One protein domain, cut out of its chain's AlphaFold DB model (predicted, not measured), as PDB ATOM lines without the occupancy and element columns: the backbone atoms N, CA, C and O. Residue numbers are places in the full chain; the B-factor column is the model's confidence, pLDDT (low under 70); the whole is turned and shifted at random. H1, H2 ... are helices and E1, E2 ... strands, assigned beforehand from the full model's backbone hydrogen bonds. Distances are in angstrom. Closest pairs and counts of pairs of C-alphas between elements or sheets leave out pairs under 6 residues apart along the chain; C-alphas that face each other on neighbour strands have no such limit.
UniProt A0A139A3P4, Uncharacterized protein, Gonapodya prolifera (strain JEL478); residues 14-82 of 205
ATOM      1  N   GLU A  14     175.519 208.071 249.805       70.38
ATOM      2  CA  GLU A  14     175.596 207.179 250.963       70.38
ATOM      3  C   GLU A  14     174.508 206.098 250.969       70.38
ATOM      4  O   GLU A  14     174.634 205.116 251.717       70.38
ATOM      5  N   SER A  15     173.461 206.296 250.159       68.69
ATOM      6  CA  SER A  15     172.373 205.351 249.914       68.69
ATOM      7  C   SER A  15     172.756 204.237 248.932       68.69
ATOM      8  O   SER A  15     172.118 203.184 248.952       68.69
ATOM      9  N   LEU A  16     173.776 204.440 248.085       73.19
ATOM     10  CA  LEU A  16     174.220 203.451 247.101       73.19
ATOM     11  C   LEU A  16     174.961 202.289 247.769       73.19
ATOM     12  O   LEU A  16     175.738 202.466 248.712       73.19
ATOM     13  N   ASN A  17     174.763 201.085 247.236       71.75
ATOM     14  CA  ASN A  17     175.526 199.904 247.622       71.75
ATOM     15  C   ASN A  17     175.773 198.984 246.417       71.75
ATOM     16  O   ASN A  17     174.947 198.887 245.516       71.75
ATOM     17  N   GLY A  18     176.904 198.276 246.406       67.81
ATOM     18  CA  GLY A  18     177.294 197.402 245.288       67.81
ATOM     19  C   GLY A  18     176.492 196.094 245.174       67.81
ATOM     20  O   GLY A  18     176.770 195.278 244.291       67.81
ATOM     21  N   GLY A  19     175.545 195.856 246.088       68.38
ATOM     22  CA  GLY A  19     174.655 194.694 246.089       68.38
ATOM     23  C   GLY A  19     173.352 194.908 245.318       68.38
ATOM     24  O   GLY A  19     172.778 193.927 244.855       68.38
ATOM     25  N   ASP A  20     172.940 196.164 245.132       73.94
ATOM     26  CA  ASP A  20     171.617 196.541 244.633       73.94
ATOM     27  C   ASP A  20     171.674 197.234 243.258       73.94
ATOM     28  O   ASP A  20     172.736 197.584 242.736       73.94
ATOM     29  N   VAL A  21     170.496 197.453 242.665       79.25
ATOM     30  CA  VAL A  21     170.304 198.290 241.472       79.25
ATOM     31  C   VAL A  21     169.481 199.511 241.860       79.25
ATOM     32  O   VAL A  21     168.454 199.386 242.525       79.25
ATOM     33  N   PHE A  22     169.917 200.687 241.419       80.06
ATOM     34  CA  PHE A  22     169.303 201.968 241.745       80.06
ATOM     35  C   PHE A  22     168.748 202.624 240.488       80.06
ATOM     36  O   PHE A  22     169.366 202.565 239.426       80.06
ATOM     37  N   ILE A  23     167.592 203.273 240.618       81.69
ATOM     38  CA  ILE A  23     166.998 204.086 239.557       81.69
ATOM     39  C   ILE A  23     166.892 205.518 240.058       81.69
ATOM     40  O   ILE A  23     166.288 205.771 241.097       81.69
ATOM     41  N   LEU A  24     167.447 206.448 239.291       79.75
ATOM     42  CA  LEU A  24     167.266 207.879 239.471       79.75
ATOM     43  C   LEU A  24     166.386 208.395 238.334       79.75
ATOM     44  O   LEU A  24     166.749 208.349 237.155       79.75
ATOM     45  N   ASP A  25     165.205 208.872 238.705       79.94
ATOM     46  CA  ASP A  25     164.244 209.473 237.794       79.94
ATOM     47  C   ASP A  25     164.458 210.992 237.714       79.94
ATOM     48  O   ASP A  25     164.179 211.724 238.662       79.94
ATOM     49  N   ALA A  26     164.951 211.466 236.569       77.00
ATOM     50  CA  ALA A  26     165.105 212.886 236.251       77.00
ATOM     51  C   ALA A  26     164.120 213.319 235.146       77.00
ATOM     52  O   ALA A  26     164.463 214.076 234.228       77.00
ATOM     53  N   GLY A  27     162.894 212.788 235.179       78.75
ATOM     54  CA  GLY A  27     161.828 213.100 234.230       78.75
ATOM     55  C   GLY A  27     162.055 212.452 232.862       78.75
ATOM     56  O   GLY A  27     161.766 211.275 232.652       78.75
ATOM     57  N   MET A  28     162.564 213.220 231.897       79.44
ATOM     58  CA  MET A  28     162.829 212.712 230.539       79.44
ATOM     59  C   MET A  28     164.117 211.892 230.433       79.44
ATOM     60  O   MET A  28     164.394 211.327 229.378       79.44
ATOM     61  N   ASN A  29     164.898 211.819 231.508       80.50
ATOM     62  CA  ASN A  29     166.069 210.962 231.603       80.50
ATOM     63  C   ASN A  29     165.901 210.032 232.804       80.50
ATOM     64  O   ASN A  29     165.671 210.497 233.919       80.50
ATOM     65  N   LEU A  30     166.025 208.733 232.565       79.88
ATOM     66  CA  LEU A  30     166.054 207.702 233.596       79.88
ATOM     67  C   LEU A  30     167.478 207.169 233.680       79.88
ATOM     68  O   LEU A  30     168.065 206.829 232.653       79.88
ATOM     69  N   TYR A  31     168.024 207.093 234.885       81.19
ATOM     70  CA  TYR A  31     169.377 206.608 235.118       81.19
ATOM     71  C   TYR A  31     169.307 205.337 235.958       81.19
ATOM     72  O   TYR A  31     168.830 205.376 237.087       81.19
ATOM     73  N   GLN A  32     169.777 204.218 235.417       84.56
ATOM     74  CA  GLN A  32     169.937 202.967 236.145       84.56
ATOM     75  C   GLN A  32     171.405 202.814 236.532       84.56
ATOM     76  O   GLN A  32     172.271 202.829 235.660       84.56
ATOM     77  N   TRP A  33     171.687 202.638 237.816       80.38
ATOM     78  CA  TRP A  33     173.022 202.323 238.311       80.38
ATOM     79  C   TRP A  33     173.027 200.907 238.887       80.38
ATOM     80  O   TRP A  33     172.263 200.590 239.800       80.38
ATOM     81  N   ASN A  34     173.861 200.043 238.316       79.88
ATOM     82  CA  ASN A  34     173.976 198.640 238.683       79.88
ATOM     83  C   ASN A  34     175.169 198.435 239.622       79.88
ATOM     84  O   ASN A  34     176.320 198.638 239.223       79.88
ATOM     85  N   GLY A  35     174.901 197.958 240.836       73.69
ATOM     86  CA  GLY A  35     175.941 197.460 241.723       73.69
ATOM     87  C   GLY A  35     176.656 196.236 241.142       73.69
ATOM     88  O   GLY A  35     176.107 195.475 240.339       73.69
ATOM     89  N   ARG A  36     177.900 196.018 241.575       67.75
ATOM     90  CA  ARG A  36     178.813 194.982 241.062       67.75
ATOM     91  C   ARG A  36     178.246 193.556 241.035       67.75
ATOM     92  O   ARG A  36     178.691 192.737 240.232       67.75
ATOM     93  N   GLN A  37     177.301 193.235 241.919       54.47
ATOM     94  CA  GLN A  37     176.771 191.875 242.096       54.47
ATOM     95  C   GLN A  37     175.490 191.585 241.296       54.47
ATOM     96  O   GLN A  37     175.113 190.416 241.174       54.47
ATOM     97  N   ILE A  38     174.821 192.598 240.730       59.16
ATOM     98  CA  ILE A  38     173.549 192.419 240.016       59.16
ATOM     99  C   ILE A  38     173.577 193.165 238.683       59.16
ATOM    100  O   ILE A  38     173.562 194.387 238.612       59.16
ATOM    101  N   LYS A  39     173.522 192.400 237.590       54.28
ATOM    102  CA  LYS A  39     173.178 192.931 236.267       54.28
ATOM    103  C   LYS A  39     171.655 193.009 236.196       54.28
ATOM    104  O   LYS A  39     171.006 192.025 235.845       54.28
ATOM    105  N   GLY A  40     171.091 194.126 236.647       52.28
ATOM    106  CA  GLY A  40     169.645 194.325 236.688       52.28
ATOM    107  C   GLY A  40     169.040 194.216 235.294       52.28
ATOM    108  O   GLY A  40     169.352 195.029 234.425       52.28
ATOM    109  N   GLY A  41     168.158 193.230 235.092       54.53
ATOM    110  CA  GLY A  41     167.167 193.296 234.016       54.53
ATOM    111  C   GLY A  41     166.384 194.601 234.145       54.53
ATOM    112  O   GLY A  41     166.243 195.088 235.259       54.53
ATOM    113  N   GLU A  42     165.958 195.174 233.020       57.59
ATOM    114  CA  GLU A  42     165.421 196.535 232.854       57.59
ATOM    115  C   GLU A  42     164.432 196.972 233.962       57.59
ATOM    116  O   GLU A  42     163.220 196.972 233.767       57.59
ATOM    117  N   LEU A  43     164.915 197.388 235.136       64.19
ATOM    118  CA  LEU A  43     164.049 197.860 236.222       64.19
ATOM    119  C   LEU A  43     163.410 199.198 235.827       64.19
ATOM    120  O   LEU A  43     162.289 199.502 236.228       64.19
ATOM    121  N   CYS A  44     164.073 199.960 234.950       64.44
ATOM    122  CA  CYS A  44     163.495 201.135 234.309       64.44
ATOM    123  C   CYS A  44     162.346 200.812 233.340       64.44
ATOM    124  O   CYS A  44     161.656 201.747 232.943       64.44
ATOM    125  N   ARG A  45     162.116 199.544 232.952       67.31
ATOM    126  CA  ARG A  45     161.094 199.167 231.957       67.31
ATOM    127  C   ARG A  45     159.707 199.655 232.348       67.31
ATOM    128  O   ARG A  45     159.019 200.230 231.516       67.31
ATOM    129  N   ALA A  46     159.328 199.479 233.613       66.06
ATOM    130  CA  ALA A  46     158.014 199.888 234.100       66.06
ATOM    131  C   ALA A  46     157.795 201.405 233.947       66.06
ATOM    132  O   ALA A  46     156.789 201.825 233.381       66.06
ATOM    133  N   ILE A  47     158.774 202.218 234.361       67.38
ATOM    134  CA  ILE A  47     158.716 203.689 234.268       67.38
ATOM    135  C   ILE A  47     158.795 204.148 232.803       67.38
ATOM    136  O   ILE A  47     158.118 205.088 232.386       67.38
ATOM    137  N   TYR A  48     159.618 203.474 231.999       70.94
ATOM    138  CA  TYR A  48     159.749 203.736 230.570       70.94
ATOM    139  C   TYR A  48     158.425 203.488 229.833       70.94
ATOM    140  O   TYR A  48     157.971 204.356 229.084       70.94
ATOM    141  N   ASP A  49     157.779 202.348 230.083       74.06
ATOM    142  CA  ASP A  49     156.506 201.974 229.462       74.06
ATOM    143  C   ASP A  49     155.352 202.877 229.937       74.06
ATOM    144  O   ASP A  49     154.558 203.330 229.109       74.06
ATOM    145  N   GLU A  50     155.301 203.233 231.229       73.75
ATOM    146  CA  GLU A  50     154.335 204.204 231.779       73.75
ATOM    147  C   GLU A  50     154.405 205.548 231.039       73.75
ATOM    148  O   GLU A  50     153.387 206.155 230.692       73.75
ATOM    149  N   ARG A  51     155.623 205.986 230.705       76.62
ATOM    150  CA  ARG A  51     155.883 207.230 229.969       76.62
ATOM    151  C   ARG A  51     155.910 207.040 228.454       76.62
ATOM    152  O   ARG A  51     156.498 207.855 227.740       76.62
ATOM    153  N   LYS A  52     155.250 205.990 227.949       79.44
ATOM    154  CA  LYS A  52     155.072 205.697 226.514       79.44
ATOM    155  C   LYS A  52     156.393 205.574 225.745       79.44
ATOM    156  O   LYS A  52     156.459 205.912 224.566       79.44
ATOM    157  N   GLY A  53     157.451 205.142 226.422       78.12
ATOM    158  CA  GLY A  53     158.786 204.988 225.855       78.12
ATOM    159  C   GLY A  53     159.485 206.289 225.452       78.12
ATOM    160  O   GLY A  53     160.454 206.262 224.693       78.12
ATOM    161  N   LEU A  54     158.995 207.431 225.935       78.69
ATOM    162  CA  LEU A  54     159.566 208.746 225.647       78.69
ATOM    163  C   LEU A  54     160.846 209.076 226.443       78.69
ATOM    164  O   LEU A  54     161.693 209.786 225.895       78.69
ATOM    165  N   PRO A  55     161.029 208.631 227.705       84.00
ATOM    166  CA  PRO A  55     162.245 208.933 228.454       84.00
ATOM    167  C   PRO A  55     163.476 208.243 227.867       84.00
ATOM    168  O   PRO A  55     163.419 207.091 227.441       84.00
ATOM    169  N   LYS A  56     164.624 208.913 227.918       85.31
ATOM    170  CA  LYS A  56     165.914 208.309 227.583       85.31
ATOM    171  C   LYS A  56     166.451 207.537 228.788       85.31
ATOM    172  O   LYS A  56     166.607 208.117 229.859       85.31
ATOM    173  N   VAL A  57     166.754 206.254 228.604       83.44
ATOM    174  CA  VAL A  57     167.351 205.405 229.645       83.44
ATOM    175  C   VAL A  57     168.871 205.411 229.500       83.44
ATOM    176  O   VAL A  57     169.398 205.153 228.418       83.44
ATOM    177  N   HIS A  58     169.568 205.701 230.593       82.75
ATOM    178  CA  HIS A  58     171.021 205.638 230.715       82.75
ATOM    179  C   HIS A  58     171.362 204.569 231.748       82.75
ATOM    180  O   HIS A  58     170.825 204.604 232.852       82.75
ATOM    181  N   VAL A  59     172.223 203.619 231.399       83.94
ATOM    182  CA  VAL A  59     172.589 202.505 232.283       83.94
ATOM    183  C   VAL A  59     174.076 202.588 232.578       83.94
ATOM    184  O   VAL A  59     174.872 202.639 231.646       83.94
ATOM    185  N   TYR A  60     174.419 202.573 233.859       83.25
ATOM    186  CA  TYR A  60     175.784 202.589 234.367       83.25
ATOM    187  C   TYR A  60     175.997 201.430 235.335       83.25
ATOM    188  O   TYR A  60     175.053 200.879 235.910       83.25
ATOM    189  N   SER A  61     177.252 201.084 235.542       79.25
ATOM    190  CA  SER A  61     177.729 200.131 236.531       79.25
ATOM    191  C   SER A  61     178.785 200.774 237.431       79.25
ATOM    192  O   SER A  61     179.281 201.864 237.154       79.25
ATOM    193  N   GLU A  62     179.118 200.114 238.540       71.12
ATOM    194  CA  GLU A  62     180.174 200.576 239.457       71.12
ATOM    195  C   GLU A  62     181.531 200.784 238.759       71.12
ATOM    196  O   GLU A  62     182.275 201.685 239.135       71.12
ATOM    197  N   ASP A  63     181.828 199.991 237.723       72.25
ATOM    198  CA  ASP A  63     183.097 200.039 236.988       72.25
ATOM    199  C   ASP A  63     183.112 201.113 235.871       72.25
ATOM    200  O   ASP A  63     184.150 201.341 235.240       72.25
ATOM    201  N   ASP A  64     181.981 201.786 235.622       75.56
ATOM    202  CA  ASP A  64     181.845 202.768 234.546       75.56
ATOM    203  C   ASP A  64     182.348 204.154 234.972       75.56
ATOM    204  O   ASP A  64     181.792 204.831 235.839       75.56
ATOM    205  N   ASN A  65     183.401 204.619 234.299       67.25
ATOM    206  CA  ASN A  65     184.007 205.931 234.547       67.25
ATOM    207  C   ASN A  65     183.232 207.100 233.906       67.25
ATOM    208  O   ASN A  65     183.579 208.262 234.123       67.25
ATOM    209  N   ASP A  66     182.201 206.822 233.106       74.19
ATOM    210  CA  ASP A  66     181.390 207.808 232.382       74.19
ATOM    211  C   ASP A  66     180.022 208.079 233.034       74.19
ATOM    212  O   ASP A  66     179.228 208.858 232.506       74.19
ATOM    213  N   ALA A  67     179.785 207.562 234.246       75.69
ATOM    214  CA  ALA A  67     178.572 207.800 235.034       75.69
ATOM    215  C   ALA A  67     178.390 209.250 235.528       75.69
ATOM    216  O   ALA A  67     177.490 209.526 236.319       75.69
ATOM    217  N   LYS A  68     179.195 210.205 235.050       77.69
ATOM    218  CA  LYS A  68     179.204 211.606 235.490       77.69
ATOM    219  C   LYS A  68     177.813 212.270 235.530       77.69
ATOM    220  O   LYS A  68     177.529 212.923 236.530       77.69
ATOM    221  N   PRO A  69     176.908 212.086 234.545       80.44
ATOM    222  CA  PRO A  69     175.557 212.651 234.624       80.44
ATOM    223  C   PRO A  69     174.749 212.144 235.827       80.44
ATOM    224  O   PRO A  69     174.007 212.905 236.439       80.44
ATOM    225  N   PHE A  70     174.913 210.871 236.191       79.25
ATOM    226  CA  PHE A  70     174.296 210.284 237.379       79.25
ATOM    227  C   PHE A  70     174.951 210.812 238.667       79.25
ATOM    228  O   PHE A  70     174.255 211.148 239.623       79.25
ATOM    229  N   GLN A  71     176.278 210.964 238.673       79.25
ATOM    230  CA  GLN A  71     177.043 211.494 239.812       79.25
ATOM    231  C   GLN A  71     176.694 212.957 240.124       79.25
ATOM    232  O   GLN A  71     176.496 213.313 241.288       79.25
ATOM    233  N   ASP A  72     176.578 213.786 239.082       79.75
ATOM    234  CA  ASP A  72     176.224 215.202 239.195       79.75
ATOM    235  C   ASP A  72     174.823 215.359 239.830       79.75
ATOM    236  O   ASP A  72     174.618 216.236 240.670       79.75
ATOM    237  N   LEU A  73     173.877 214.469 239.494       74.38
ATOM    238  CA  LEU A  73     172.519 214.456 240.060       74.38
ATOM    239  C   LEU A  73     172.466 213.993 241.523       74.38
ATOM    240  O   LEU A  73     171.556 214.387 242.250       74.38
ATOM    241  N   LEU A  74     173.443 213.200 241.971       72.81
ATOM    242  CA  LEU A  74     173.606 212.808 243.377       72.81
ATOM    243  C   LEU A  74     174.352 213.861 244.214       72.81
ATOM    244  O   LEU A  74     174.514 213.681 245.420       72.81
ATOM    245  N   GLY A  75     174.828 214.947 243.594       68.44
ATOM    246  CA  GLY A  75     175.535 216.030 244.283       68.44
ATOM    247  C   GLY A  75     176.955 215.672 244.737       68.44
ATOM    248  O   GLY A  75     177.522 216.358 245.591       68.44
ATOM    249  N   VAL A  76     177.550 214.616 244.176       66.25
ATOM    250  CA  VAL A  76     178.875 214.128 244.575       66.25
ATOM    251  C   VAL A  76     179.964 214.916 243.862       66.25
ATOM    252  O   VAL A  76     180.110 214.834 242.648       66.25
ATOM    253  N   LYS A  77     180.768 215.667 244.620       61.47
ATOM    254  CA  LYS A  77     181.866 216.469 244.050       61.47
ATOM    255  C   LYS A  77     183.126 215.662 243.737       61.47
ATOM    256  O   LYS A  77     183.904 216.093 242.893       61.47
ATOM    257  N   ASP A  78     183.338 214.535 244.414       66.38
ATOM    258  CA  ASP A  78     184.553 213.730 244.267       66.38
ATOM    259  C   ASP A  78     184.247 212.228 244.321       66.38
ATOM    260  O   ASP A  78     184.445 211.568 245.336       66.38
ATOM    261  N   TRP A  79     183.719 211.698 243.218       65.94
ATOM    262  CA  TRP A  79     183.279 210.305 243.099       65.94
ATOM    263  C   TRP A  79     184.397 209.286 243.357       65.94
ATOM    264  O   TRP A  79     184.174 208.274 244.013       65.94
ATOM    265  N   ASN A  80     185.619 209.573 242.900       60.03
ATOM    266  CA  ASN A  80     186.756 208.651 242.999       60.03
ATOM    267  C   ASN A  80     187.286 208.498 244.432       60.03
ATOM    268  O   ASN A  80     187.957 207.511 244.745       60.03
ATOM    269  N   SER A  81     186.989 209.463 245.301       55.19
ATOM    270  CA  SER A  81     187.369 209.430 246.713       55.19
ATOM    271  C   SER A  81     186.372 208.667 247.581       55.19
ATOM    272  O   SER A  81     186.693 208.346 248.730       55.19
ATOM    273  N   ILE A  82     185.180 208.348 247.062       58.62
ATOM    274  CA  ILE A  82     184.141 207.661 247.827       58.62
ATOM    275  C   ILE A  82     184.032 206.208 247.381       58.62
ATOM    276  O   ILE A  82     183.736 205.887 246.235       58.62
TER     277      ILE A  82
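What this domain is: This is residues 14 to 82 of the 205 residues of an uncharacterized protein of Gonapodya prolifera (strain JEL478) (UniProt A0A139A3P4). A narrow three-stranded sheet has the short helix H2 across one face, while the short helix H1 sits out toward one end of the longest axis and only grazes the sheet. The tail of residues 75 to 82 reaches toward the other end. The printed part has 69 residues, in the order E1, E2, H1, E3, H2; the mixed sheet runs E1, E2, E3, and the class is mixed, helices and strands, with under half of the residues in named elements. It is compact, with a radius of gyration of the C-alphas of 12.1 A, yet elongated in outline, spanning 38 by 24 by 19 A.

Where its parts are: Find C-alpha 21 at (170.304, 198.290, 241.472); from there E1, residues 21 to 26, runs 16.4 A. E2, residues 29 to 34, covers 16.3 A, and E3, residues 56 to 61, 16.9 A. Look for H1 at residues 45 to 50 and H2 at residues 68 to 73, which ends at C-alpha 73 (172.519, 214.456, 240.060).

How they stand to each other: Start at the inner strand E2. E1 and E2 form an antiparallel hairpin, with N 24 and O 31 2.8 A apart, within hydrogen-bond range. E2 and E3 are parallel, with N 32 and O 58 2.8 A apart, also within range. E2, H1 and E3 make a strand-helix-strand unit, two parallel neighbour strands with a helix between, its crossover right-handed. H2 is on the sheet at a height of 9.6 A, only just over E2 with 3 of its 6 C-alphas, and runs across the strands at 71 degrees to E2 on the local plane; their closest C-alphas, Tyr 31 and Phe 70, are 6.5 A apart. H1 grazes the sheet with residues 45 to 48; H1 and H2 are apart. In H1 and H2 every O i to N i+4 pair is within hydrogen-bond range.

The domain as a whole: The two farthest C-alphas, Lys 52 and Ser 81, are 38.3 A apart. The printed part has no cut, and no link is long. The model's pLDDT is under 70 in 24 residues, among them 36 to 47 and 75 to 82.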